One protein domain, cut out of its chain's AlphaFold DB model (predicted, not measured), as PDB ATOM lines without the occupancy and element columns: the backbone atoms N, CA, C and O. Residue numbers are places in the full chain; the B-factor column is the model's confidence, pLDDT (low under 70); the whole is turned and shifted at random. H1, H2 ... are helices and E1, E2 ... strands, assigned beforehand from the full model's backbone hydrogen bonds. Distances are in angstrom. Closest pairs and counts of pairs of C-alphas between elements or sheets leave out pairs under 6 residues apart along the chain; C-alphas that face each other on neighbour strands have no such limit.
ATOM      1  N   ILE A  16      -9.324   2.498  16.072       88.81
ATOM      2  CA  ILE A  16      -9.509   3.708  16.875       88.81
ATOM      3  C   ILE A  16      -8.960   4.898  16.095       88.81
ATOM      4  O   ILE A  16      -7.751   5.023  15.897       88.81
ATOM      5  N   ILE A  17      -9.850   5.812  15.714       89.12
ATOM      6  CA  ILE A  17      -9.461   7.119  15.182       89.12
ATOM      7  C   ILE A  17      -9.196   8.049  16.366       89.12
ATOM      8  O   ILE A  17     -10.110   8.390  17.116       89.12
ATOM      9  N   ALA A  18      -7.938   8.444  16.542       91.25
ATOM     10  CA  ALA A  18      -7.502   9.344  17.601       91.25
ATOM     11  C   ALA A  18      -7.201  10.734  17.034       91.25
ATOM     12  O   ALA A  18      -6.656  10.878  15.933       91.25
ATOM     13  N   HIS A  19      -7.508  11.777  17.804       92.12
ATOM     14  CA  HIS A  19      -7.056  13.113  17.447       92.12
ATOM     15  C   HIS A  19      -5.526  13.202  17.562       92.12
ATOM     16  O   HIS A  19      -4.974  12.797  18.589       92.12
ATOM     17  N   PRO A  20      -4.823  13.767  16.565       93.31
ATOM     18  CA  PRO A  20      -3.364  13.717  16.533       93.31
ATOM     19  C   PRO A  20      -2.722  14.541  17.663       93.31
ATOM     20  O   PRO A  20      -1.721  14.128  18.235       93.31
ATOM     21  N   SER A  21      -3.308  15.676  18.053       94.06
ATOM     22  CA  SER A  21      -2.682  16.600  19.020       94.06
ATOM     23  C   SER A  21      -2.799  16.169  20.483       94.06
ATOM     24  O   SER A  21      -1.813  16.216  21.217       94.06
ATOM     25  N   TYR A  22      -3.991  15.760  20.927       95.00
ATOM     26  CA  TYR A  22      -4.218  15.280  22.289       95.00
ATOM     27  C   TYR A  22      -5.464  14.393  22.340       95.00
ATOM     28  O   TYR A  22      -6.570  14.883  22.114       95.00
ATOM     29  N   GLU A  23      -5.303  13.111  22.658       94.19
ATOM     30  CA  GLU A  23      -6.407  12.157  22.813       94.19
ATOM     31  C   GLU A  23      -6.374  11.503  24.193       94.19
ATOM     32  O   GLU A  23      -5.298  11.242  24.733       94.19
ATOM     33  N   VAL A  24      -7.550  11.231  24.757       94.81
ATOM     34  CA  VAL A  24      -7.709  10.452  25.991       94.81
ATOM     35  C   VAL A  24      -8.932   9.563  25.829       94.81
ATOM     36  O   VAL A  24     -10.047  10.058  25.688       94.81
ATOM     37  N   ASN A  25      -8.752   8.248  25.919       90.31
ATOM     38  CA  ASN A  25      -9.856   7.291  25.921       90.31
ATOM     39  C   ASN A  25      -9.795   6.395  27.168       90.31
ATOM     40  O   ASN A  25      -9.287   6.806  28.212       90.31
ATOM     41  N   GLN A  26     -10.442   5.228  27.137       85.62
ATOM     42  CA  GLN A  26     -10.466   4.305  28.277       85.62
ATOM     43  C   GLN A  26      -9.148   3.548  28.472       85.62
ATOM     44  O   GLN A  26      -8.844   3.176  29.596       85.62
ATOM     45  N   THR A  27      -8.365   3.338  27.413       86.94
ATOM     46  CA  THR A  27      -7.200   2.444  27.428       86.94
ATOM     47  C   THR A  27      -5.867   3.180  27.323       86.94
ATOM     48  O   THR A  27      -4.852   2.676  27.808       86.94
ATOM     49  N   PHE A  28      -5.841   4.367  26.713       93.50
ATOM     50  CA  PHE A  28      -4.641   5.185  26.578       93.50
ATOM     51  C   PHE A  28      -4.955   6.684  26.479       93.50
ATOM     52  O   PHE A  28      -6.084   7.113  26.229       93.50
ATOM     53  N   MET A  29      -3.900   7.484  26.609       96.12
ATOM     54  CA  MET A  29      -3.845   8.857  26.124       96.12
ATOM     55  C   MET A  29      -2.653   9.066  25.186       96.12
ATOM     56  O   MET A  29      -1.669   8.321  25.244       96.12
ATOM     57  N   SER A  30      -2.705  10.098  24.349       96.62
ATOM     58  CA  SER A  30      -1.600  10.458  23.458       96.62
ATOM     59  C   SER A  30      -1.430  11.964  23.306       96.62
ATOM     60  O   SER A  30      -2.416  12.692  23.286       96.62
ATOM     61  N   LEU A  31      -0.187  12.421  23.154       96.94
ATOM     62  CA  LEU A  31       0.170  13.796  22.791       96.94
ATOM     63  C   LEU A  31       0.943  13.793  21.478       96.94
ATOM     64  O   LEU A  31       1.929  13.067  21.367       96.94
ATOM     65  N   GLY A  32       0.529  14.615  20.523       95.88
ATOM     66  CA  GLY A  32       1.224  14.796  19.253       95.88
ATOM     67  C   GLY A  32       2.017  16.090  19.217       95.88
ATOM     68  O   GLY A  32       1.528  17.155  19.599       95.88
ATOM     69  N   PHE A  33       3.234  16.000  18.699       95.75
ATOM     70  CA  PHE A  33       4.094  17.142  18.429       95.75
ATOM     71  C   PHE A  33       4.713  17.004  17.045       95.75
ATOM     72  O   PHE A  33       4.819  15.905  16.504       95.75
ATOM     73  N   ARG A  34       5.191  18.123  16.506       95.00
ATOM     74  CA  ARG A  34       6.124  18.121  15.380       95.00
ATOM     75  C   ARG A  34       7.502  18.589  15.802       95.00
ATOM     76  O   ARG A  34       7.656  19.402  16.720       95.00
ATOM     77  N   GLU A  35       8.500  18.127  15.078       94.88
ATOM     78  CA  GLU A  35       9.861  18.624  15.147       94.88
ATOM     79  C   GLU A  35      10.412  18.894  13.754       94.88
ATOM     80  O   GLU A  35      10.130  18.157  12.814       94.88
ATOM     81  N   THR A  36      11.219  19.943  13.627       93.12
ATOM     82  CA  THR A  36      11.951  20.210  12.392       93.12
ATOM     83  C   THR A  36      13.252  19.416  12.426       93.12
ATOM     84  O   THR A  36      14.098  19.637  13.295       93.12
ATOM     85  N   VAL A  37      13.417  18.494  11.483       91.38
ATOM     86  CA  VAL A  37      14.640  17.711  11.283       91.38
ATOM     87  C   VAL A  37      15.304  18.105   9.969       91.38
ATOM     88  O   VAL A  37      14.651  18.606   9.059       91.38
ATOM     89  N   ILE A  38      16.610  17.872   9.849       92.19
ATOM     90  CA  ILE A  38      17.307  18.028   8.570       92.19
ATOM     91  C   ILE A  38      17.243  16.700   7.816       92.19
ATOM     92  O   ILE A  38      17.707  15.674   8.310       92.19
ATOM     93  N   SER A  39      16.670  16.735   6.619       90.38
ATOM     94  CA  SER A  39      16.492  15.600   5.716       90.38
ATOM     95  C   SER A  39      16.952  16.038   4.329       90.38
ATOM     96  O   SER A  39      16.490  17.055   3.819       90.38
ATOM     97  N   ASN A  40      17.926  15.342   3.735       89.62
ATOM     98  CA  ASN A  40      18.519  15.723   2.442       89.62
ATOM     99  C   ASN A  40      18.979  17.201   2.373       89.62
ATOM    100  O   ASN A  40      18.722  17.894   1.390       89.62
ATOM    101  N   ASN A  41      19.643  17.700   3.428       91.69
ATOM    102  CA  ASN A  41      20.073  19.104   3.579       91.69
ATOM    103  C   ASN A  41      18.941  20.152   3.531       91.69
ATOM    104  O   ASN A  41      19.213  21.335   3.331       91.69
ATOM    105  N   GLN A  42      17.686  19.747   3.734       92.44
ATOM    106  CA  GLN A  42      16.534  20.642   3.825       92.44
ATOM    107  C   GLN A  42      15.801  20.442   5.162       92.44
ATOM    108  O   GLN A  42      15.777  19.323   5.684       92.44
ATOM    109  N   PRO A  43      15.223  21.504   5.747       92.50
ATOM    110  CA  PRO A  43      14.369  21.369   6.918       92.50
ATOM    111  C   PRO A  43      13.052  20.681   6.537       92.50
ATOM    112  O   PRO A  43      12.353  21.112   5.623       92.50
ATOM    113  N   GLU A  44      12.707  19.627   7.268       93.50
ATOM    114  CA  GLU A  44      11.475  18.855   7.114       93.50
ATOM    115  C   GLU A  44      10.789  18.744   8.484       93.50
ATOM    116  O   GLU A  44      11.423  18.353   9.466       93.50
ATOM    117  N   ASP A  45       9.503  19.088   8.569       92.38
ATOM    118  CA  ASP A  45       8.717  18.888   9.791       92.38
ATOM    119  C   ASP A  45       8.240  17.429   9.859       92.38
ATOM    120  O   ASP A  45       7.580  16.945   8.941       92.38
ATOM    121  N   LYS A  46       8.547  16.737  10.960       93.56
ATOM    122  CA  LYS A  46       8.090  15.368  11.233       93.56
ATOM    123  C   LYS A  46       7.273  15.309  12.511       93.56
ATOM    124  O   LYS A  46       7.671  15.864  13.536       93.56
ATOM    125  N   ASN A  47       6.152  14.604  12.445       95.06
ATOM    126  CA  ASN A  47       5.302  14.358  13.599       95.06
ATOM    127  C   ASN A  47       5.850  13.203  14.441       95.06
ATOM    128  O   ASN A  47       6.472  12.268  13.937       95.06
ATOM    129  N   PHE A  48       5.595  13.267  15.740       95.38
ATOM    130  CA  PHE A  48       5.740  12.139  16.642       95.38
ATOM    131  C   PHE A  48       4.710  12.236  17.765       95.38
ATOM    132  O   PHE A  48       4.203  13.308  18.104       95.38
ATOM    133  N   TYR A  49       4.431  11.089  18.365       95.69
ATOM    134  CA  TYR A  49       3.353  10.891  19.312       95.69
ATOM    135  C   TYR A  49       3.891  10.242  20.576       95.69
ATOM    136  O   TYR A  49       4.560   9.213  20.516       95.69
ATOM    137  N   ILE A  50       3.588  10.826  21.728       95.75
ATOM    138  CA  ILE A  50       3.857  10.227  23.033       95.75
ATOM    139  C   ILE A  50       2.575   9.545  23.485       95.75
ATOM    140  O   ILE A  50       1.576  10.222  23.720       95.75
ATOM    141  N   LYS A  51       2.600   8.222  23.627       95.06
ATOM    142  CA  LYS A  51       1.484   7.431  24.154       95.06
ATOM    143  C   LYS A  51       1.720   7.146  25.630       95.06
ATOM    144  O   LYS A  51       2.830   6.783  26.002       95.06
ATOM    145  N   SER A  52       0.674   7.229  26.449       95.25
ATOM    146  CA  SER A  52       0.648   6.685  27.811       95.25
ATOM    147  C   SER A  52      -0.543   5.738  27.984       95.25
ATOM    148  O   SER A  52      -1.674   6.098  27.672       95.25
ATOM    149  N   GLY A  53      -0.279   4.520  28.456       91.88
ATOM    150  CA  GLY A  53      -1.252   3.457  28.736       91.88
ATOM    151  C   GLY A  53      -0.643   2.465  29.728       91.88
ATOM    152  O   GLY A  53      -0.155   2.882  30.775       91.88
ATOM    153  N   LYS A  54      -0.576   1.173  29.373       87.81
ATOM    154  CA  LYS A  54       0.228   0.176  30.123       87.81
ATOM    155  C   LYS A  54       1.702   0.585  30.259       87.81
ATOM    156  O   LYS A  54       2.346   0.308  31.266       87.81
ATOM    157  N   ASP A  55       2.220   1.257  29.241       90.50
ATOM    158  CA  ASP A  55       3.556   1.827  29.163       90.50
ATOM    159  C   ASP A  55       3.515   3.240  28.552       90.50
ATOM    160  O   ASP A  55       2.501   3.674  27.990       90.50
ATOM    161  N   ILE A  56       4.640   3.953  28.665       94.19
ATOM    162  CA  ILE A  56       4.857   5.254  28.019       94.19
ATOM    163  C   ILE A  56       5.919   5.085  26.935       94.19
ATOM    164  O   ILE A  56       7.021   4.619  27.240       94.19
ATOM    165  N   SER A  57       5.595   5.479  25.703       93.44
ATOM    166  CA  SER A  57       6.407   5.252  24.500       93.44
ATOM    167  C   SER A  57       6.275   6.397  23.485       93.44
ATOM    168  O   SER A  57       5.285   7.133  23.490       93.44
ATOM    169  N   ILE A  58       7.269   6.544  22.598       94.62
ATOM    170  CA  ILE A  58       7.218   7.448  21.433       94.62
ATOM    171  C   ILE A  58       6.947   6.642  20.164       94.62
ATOM    172  O   ILE A  58       7.599   5.630  19.916       94.62
ATOM    173  N   HIS A  59       6.052   7.155  19.327       94.38
ATOM    174  CA  HIS A  59       5.726   6.636  18.004       94.38
ATOM    175  C   HIS A  59       5.961   7.731  16.957       94.38
ATOM    176  O   HIS A  59       5.612   8.883  17.187       94.38
ATOM    177  N   LYS A  60       6.573   7.392  15.819       93.12
ATOM    178  CA  LYS A  60       6.821   8.339  14.709       93.12
ATOM    179  C   LYS A  60       5.823   8.197  13.562       93.12
ATOM    180  O   LYS A  60       5.715   9.083  12.728       93.12
ATOM    181  N   GLU A  61       5.107   7.081  13.540       91.06
ATOM    182  CA  GLU A  61       4.100   6.786  12.533       91.06
ATOM    183  C   GLU A  61       2.728   7.271  13.003       91.06
ATOM    184  O   GLU A  61       2.397   7.185  14.189       91.06
ATOM    185  N   HIS A  62       1.911   7.733  12.058       87.62
ATOM    186  CA  HIS A  62       0.515   8.113  12.298       87.62
ATOM    187  C   HIS A  62      -0.402   6.895  12.523       87.62
ATOM    188  O   HIS A  62      -1.554   7.057  12.917       87.62
ATOM    189  N   LEU A  63       0.098   5.679  12.279       90.12
ATOM    190  CA  LEU A  63      -0.609   4.417  12.468       90.12
ATOM    191  C   LEU A  63       0.247   3.450  13.285       90.12
ATOM    192  O   LEU A  63       1.419   3.234  12.975       90.12
ATOM    193  N   PHE A  64      -0.341   2.827  14.307       86.56
ATOM    194  CA  PHE A  64       0.327   1.772  15.070       86.56
ATOM    195  C   PHE A  64      -0.669   0.801  15.721       86.56
ATOM    196  O   PHE A  64      -1.831   1.132  15.959       86.56
ATOM    197  N   LYS A  65      -0.204  -0.420  16.018       86.00
ATOM    198  CA  LYS A  65      -0.992  -1.436  16.732       86.00
ATOM    199  C   LYS A  65      -0.881  -1.245  18.241       86.00
ATOM    200  O   LYS A  65       0.214  -1.027  18.759       86.00
ATOM    201  N   TYR A  66      -2.001  -1.379  18.939       84.56
ATOM    202  CA  TYR A  66      -2.066  -1.382  20.394       84.56
ATOM    203  C   TYR A  66      -3.055  -2.449  20.845       84.56
ATOM    204  O   TYR A  66      -4.248  -2.340  20.579       84.56
ATOM    205  N   GLU A  67      -2.540  -3.479  21.517       84.19
ATOM    206  CA  GLU A  67      -3.307  -4.681  21.862       84.19
ATOM    207  C   GLU A  67      -3.896  -5.338  20.599       84.19
ATOM    208  O   GLU A  67      -3.145  -5.677  19.683       84.19
ATOM    209  N   ASP A  68      -5.211  -5.513  20.536       84.31
ATOM    210  CA  ASP A  68      -5.971  -6.039  19.400       84.31
ATOM    211  C   ASP A  68      -6.458  -4.948  18.425       84.31
ATOM    212  O   ASP A  68      -7.058  -5.262  17.392       84.31
ATOM    213  N   LYS A  69      -6.152  -3.675  18.715       87.31
ATOM    214  CA  LYS A  69      -6.670  -2.496  18.008       87.31
ATOM    215  C   LYS A  69      -5.619  -1.825  17.133       87.31
ATOM    216  O   LYS A  69      -4.416  -1.858  17.413       87.31
ATOM    217  N   THR A  70      -6.081  -1.148  16.085       88.94
ATOM    218  CA  THR A  70      -5.236  -0.271  15.260       88.94
ATOM    219  C   THR A  70      -5.579   1.179  15.561       88.94
ATOM    220  O   THR A  70      -6.715   1.601  15.362       88.94
ATOM    221  N   ILE A  71      -4.605   1.951  16.041       90.31
ATOM    222  CA  ILE A  71      -4.773   3.383  16.289       90.31
ATOM    223  C   ILE A  71      -4.319   4.141  15.047       90.31
ATOM    224  O   ILE A  71      -3.217   3.911  14.546       90.31
ATOM    225  N   ILE A  72      -5.167   5.055  14.580       91.06
ATOM    226  CA  ILE A  72      -4.893   5.944  13.454       91.06
ATOM    227  C   ILE A  72      -5.052   7.385  13.929       91.06
ATOM    228  O   ILE A  72      -6.134   7.796  14.354       91.06
ATOM    229  N   PHE A  73      -3.979   8.164  13.836       89.38
ATOM    230  CA  PHE A  73      -4.019   9.602  14.043       89.38
ATOM    231  C   PHE A  73      -4.528  10.292  12.783       89.38
ATOM    232  O   PHE A  73      -3.912  10.227  11.718       89.38
ATOM    233  N   HIS A  74      -5.670  10.964  12.902       82.94
ATOM    234  CA  HIS A  74      -6.279  11.677  11.785       82.94
ATOM    235  C   HIS A  74      -5.584  13.030  11.559       82.94
ATOM    236  O   HIS A  74      -6.067  14.082  11.982       82.94
ATOM    237  N   GLU A  75      -4.417  12.994  10.913       78.88
ATOM    238  CA  GLU A  75      -3.561  14.166  10.662       78.88
ATOM    239  C   GLU A  75      -4.125  15.157   9.632       78.88
ATOM    240  O   GLU A  75      -3.608  16.268   9.518       78.88
ATOM    241  N   GLN A  76      -5.164  14.783   8.874       68.38
ATOM    242  CA  GLN A  76      -5.660  15.610   7.771       68.38
ATOM    243  C   GLN A  76      -5.974  17.037   8.242       68.38
ATOM    244  O   GLN A  76      -6.739  17.251   9.189       68.38
ATOM    245  N   ASP A  77      -5.343  17.991   7.552       70.00
ATOM    246  CA  ASP A  77      -5.506  19.438   7.689       70.00
ATOM    247  C   ASP A  77      -5.119  20.034   9.063       70.00
ATOM    248  O   ASP A  77      -5.513  21.156   9.376       70.00
ATOM    249  N   ARG A  78      -4.319  19.329   9.883       78.81
ATOM    250  CA  ARG A  78      -3.852  19.828  11.193       78.81
ATOM    251  C   ARG A  78      -2.339  19.975  11.255       78.81
ATOM    252  O   ARG A  78      -1.589  19.052  10.953       78.81
ATOM    253  N   ILE A  79      -1.887  21.133  11.726       85.62
ATOM    254  CA  ILE A  79      -0.476  21.387  12.013       85.62
ATOM    255  C   ILE A  79      -0.242  21.182  13.509       85.62
ATOM    256  O   ILE A  79      -0.765  21.934  14.331       85.62
ATOM    257  N   LEU A  80       0.570  20.184  13.867       91.31
ATOM    258  CA  LEU A  80       0.892  19.917  15.267       91.31
ATOM    259  C   LEU A  80       1.776  21.005  15.876       91.31
ATOM    260  O   LEU A  80       2.501  21.744  15.200       91.31
ATOM    261  N   LEU A  81       1.730  21.092  17.199       92.88
ATOM    262  CA  LEU A  81       2.545  22.031  17.949       92.88
ATOM    263  C   LEU A  81       4.020  21.638  17.859       92.88
ATOM    264  O   LEU A  81       4.365  20.460  17.972       92.88
ATOM    265  N   ARG A  82       4.909  22.615  17.659       94.25
ATOM    266  CA  ARG A  82       6.349  22.341  17.677       94.25
ATOM    267  C   ARG A  82       6.763  21.972  19.091       94.25
ATOM    268  O   ARG A  82       6.483  22.717  20.028       94.25
ATOM    269  N   VAL A  83       7.460  20.849  19.240       94.75
ATOM    270  CA  VAL A  83       7.878  20.351  20.557       94.75
ATOM    271  C   VAL A  83       8.676  21.410  21.326       94.75
ATOM    272  O   VAL A  83       8.333  21.722  22.463       94.75
ATOM    273  N   ASN A  84       9.632  22.074  20.670       92.56
ATOM    274  CA  ASN A  84      10.526  23.053  21.301       92.56
ATOM    275  C   ASN A  84       9.823  24.334  21.787       92.56
ATOM    276  O   ASN A  84      10.369  25.036  22.636       92.56
ATOM    277  N   ASP A  85       8.598  24.615  21.333       92.31
ATOM    278  CA  ASP A  85       7.810  25.756  21.826       92.31
ATOM    279  C   ASP A  85       7.200  25.474  23.214       92.31
ATOM    280  O   ASP A  85       6.661  26.372  23.878       92.31
ATOM    281  N   ARG A  86       7.237  24.208  23.660       93.38
ATOM    282  CA  ARG A  86       6.578  23.757  24.890       93.38
ATOM    283  C   ARG A  86       7.430  22.880  25.780       93.38
ATOM    284  O   ARG A  86       7.438  23.130  26.985       93.38
ATOM    285  N   TRP A  87       8.105  21.878  25.236       94.62
ATOM    286  CA  TRP A  87       8.790  20.852  26.008       94.62
ATOM    287  C   TRP A  87      10.149  20.524  25.390       94.62
ATOM    288  O   TRP A  87      10.291  20.387  24.182       94.62
ATOM    289  N   ASP A  88      11.172  20.419  26.229       94.31
ATOM    290  CA  ASP A  88      12.513  20.038  25.803       94.31
ATOM    291  C   ASP A  88      12.559  18.544  25.441       94.31
ATOM    292  O   ASP A  88      12.241  17.681  26.266       94.31
ATOM    293  N   LYS A  89      12.993  18.227  24.216       91.50
ATOM    294  CA  LYS A  89      13.066  16.847  23.714       91.50
ATOM    295  C   LYS A  89      13.976  15.942  24.550       91.50
ATOM    296  O   LYS A  89      13.646  14.774  24.747       91.50
ATOM    297  N   ASN A  90      15.086  16.452  25.078       92.88
ATOM    298  CA  ASN A  90      15.974  15.667  25.935       92.88
ATOM    299  C   ASN A  90      15.270  15.295  27.240       92.88
ATOM    300  O   ASN A  90      15.395  14.165  27.709       92.88
ATOM    301  N   LYS A  91      14.463  16.206  27.799       95.12
ATOM    302  CA  LYS A  91      13.648  15.899  28.983       95.12
ATOM    303  C   LYS A  91      12.580  14.845  28.696       95.12
ATOM    304  O   LYS A  91      12.391  13.958  29.523       95.12
ATOM    305  N   ILE A  92      11.958  14.879  27.513       94.81
ATOM    306  CA  ILE A  92      11.019  13.835  27.065       94.81
ATOM    307  C   ILE A  92      11.705  12.463  27.048       94.81
ATOM    308  O   ILE A  92      11.207  11.512  27.649       94.81
ATOM    309  N   VAL A  93      12.860  12.358  26.382       92.38
ATOM    310  CA  VAL A  93      13.612  11.097  26.259       92.38
ATOM    311  C   VAL A  93      14.055  10.580  27.633       92.38
ATOM    312  O   VAL A  93      13.875   9.397  27.942       92.38
ATOM    313  N   ASN A  94      14.562  11.470  28.488       93.38
ATOM    314  CA  ASN A  94      14.956  11.129  29.853       93.38
ATOM    315  C   ASN A  94      13.767  10.623  30.678       93.38
ATOM    316  O   ASN A  94      13.888   9.612  31.366       93.38
ATOM    317  N   PHE A  95      12.604  11.270  30.575       94.06
ATOM    318  CA  PHE A  95      11.391  10.852  31.276       94.06
ATOM    319  C   PHE A  95      10.870   9.487  30.808       94.06
ATOM    320  O   PHE A  95      10.451   8.670  31.622       94.06
ATOM    321  N   ILE A  96      10.901   9.196  29.508       91.44
ATOM    322  CA  ILE A  96      10.444   7.891  28.998       91.44
ATOM    323  C   ILE A  96      11.325   6.753  29.519       91.44
ATOM    324  O   ILE A  96      10.834   5.646  29.762       91.44
ATOM    325  N   THR A  97      12.608   7.046  29.735       89.62
ATOM    326  CA  THR A  97      13.569   6.118  30.335       89.62
ATOM    327  C   THR A  97      13.359   5.997  31.849       89.62
ATOM    328  O   THR A  97      13.349   4.885  32.371       89.62
ATOM    329  N   ASN A  98      13.128   7.117  32.546       88.50
ATOM    330  CA  ASN A  98      12.834   7.168  33.979       88.50
ATOM    331  C   ASN A  98      11.479   7.848  34.266       88.50
ATOM    332  O   ASN A  98      11.385   9.071  34.423       88.50
TER     333      ASN A  98
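What this domain is: This is residues 16 to 98 of the 317 residues of an uncharacterized protein of Planctomycetes bacterium (UniProt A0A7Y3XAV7). Two small sheets, joined at their edges by the tight links E1 to E2 and E5 to E6, make an incomplete, barrel-like body; the long hairpin of E3 and E4 reaches out from it beyond a bend in E3. After E7, residues 74 to 88 cross over E3 to H1, which covers E5. The printed part has 83 residues, in the order E1 E2 E3 E4 E5 E6 E7 H1, mostly strand: an antiparallel sheet E2 E3 E4 E5 and a mixed sheet E1 E7 E6. It is compact, with a radius of gyration of the C-alphas of 13.1 A and spans of 39 by 33 by 21 A.

How they stand to each other: Begin at E1, residues 16 to 18, parallel to E7, residues 69 to 73, with N 16 and O 70 2.8 A apart. E2, residues 22 to 24, opens a meander, each strand the antiparallel neighbour of the one before: E3, residues 29 to 39, at N 23 and O 30, 3.0 A; E4, residues 42 to 52, at N 35 and O 46, 2.9 A; E5, residues 56 to 59, at N 49 and O 59, 2.8 A. E6, residues 63 to 66, forms a hairpin with E7, N 66 and O 69 being 2.9 A apart. H1, residues 89 to 97, is on the larger sheet at a height of 9.0 A, over E5; the closest C-alphas, of Ile 56 and Ile 96, are 6.3 A apart. Every O i to N i+4 pair in H1 is within hydrogen-bond range.

Where its parts are: Find C-alpha 16 at (-9.509, 3.708, 16.875), where E1 begins. E3 runs 29.6 A and bends by 56 degrees at residue 36; E4 runs 32.0 A from C-alpha 42 at (16.534, 20.642, 3.825). H1 runs 12.6 A to C-alpha 97 at (13.569, 6.118, 30.335).

The domain as a whole: The C-alphas farthest apart, of Gln 26 and Asn 41, are 42.0 A apart. The printed part has no cut; the link E7 to H1, 15 residues, is long. Residue 76 has pLDDT under 70.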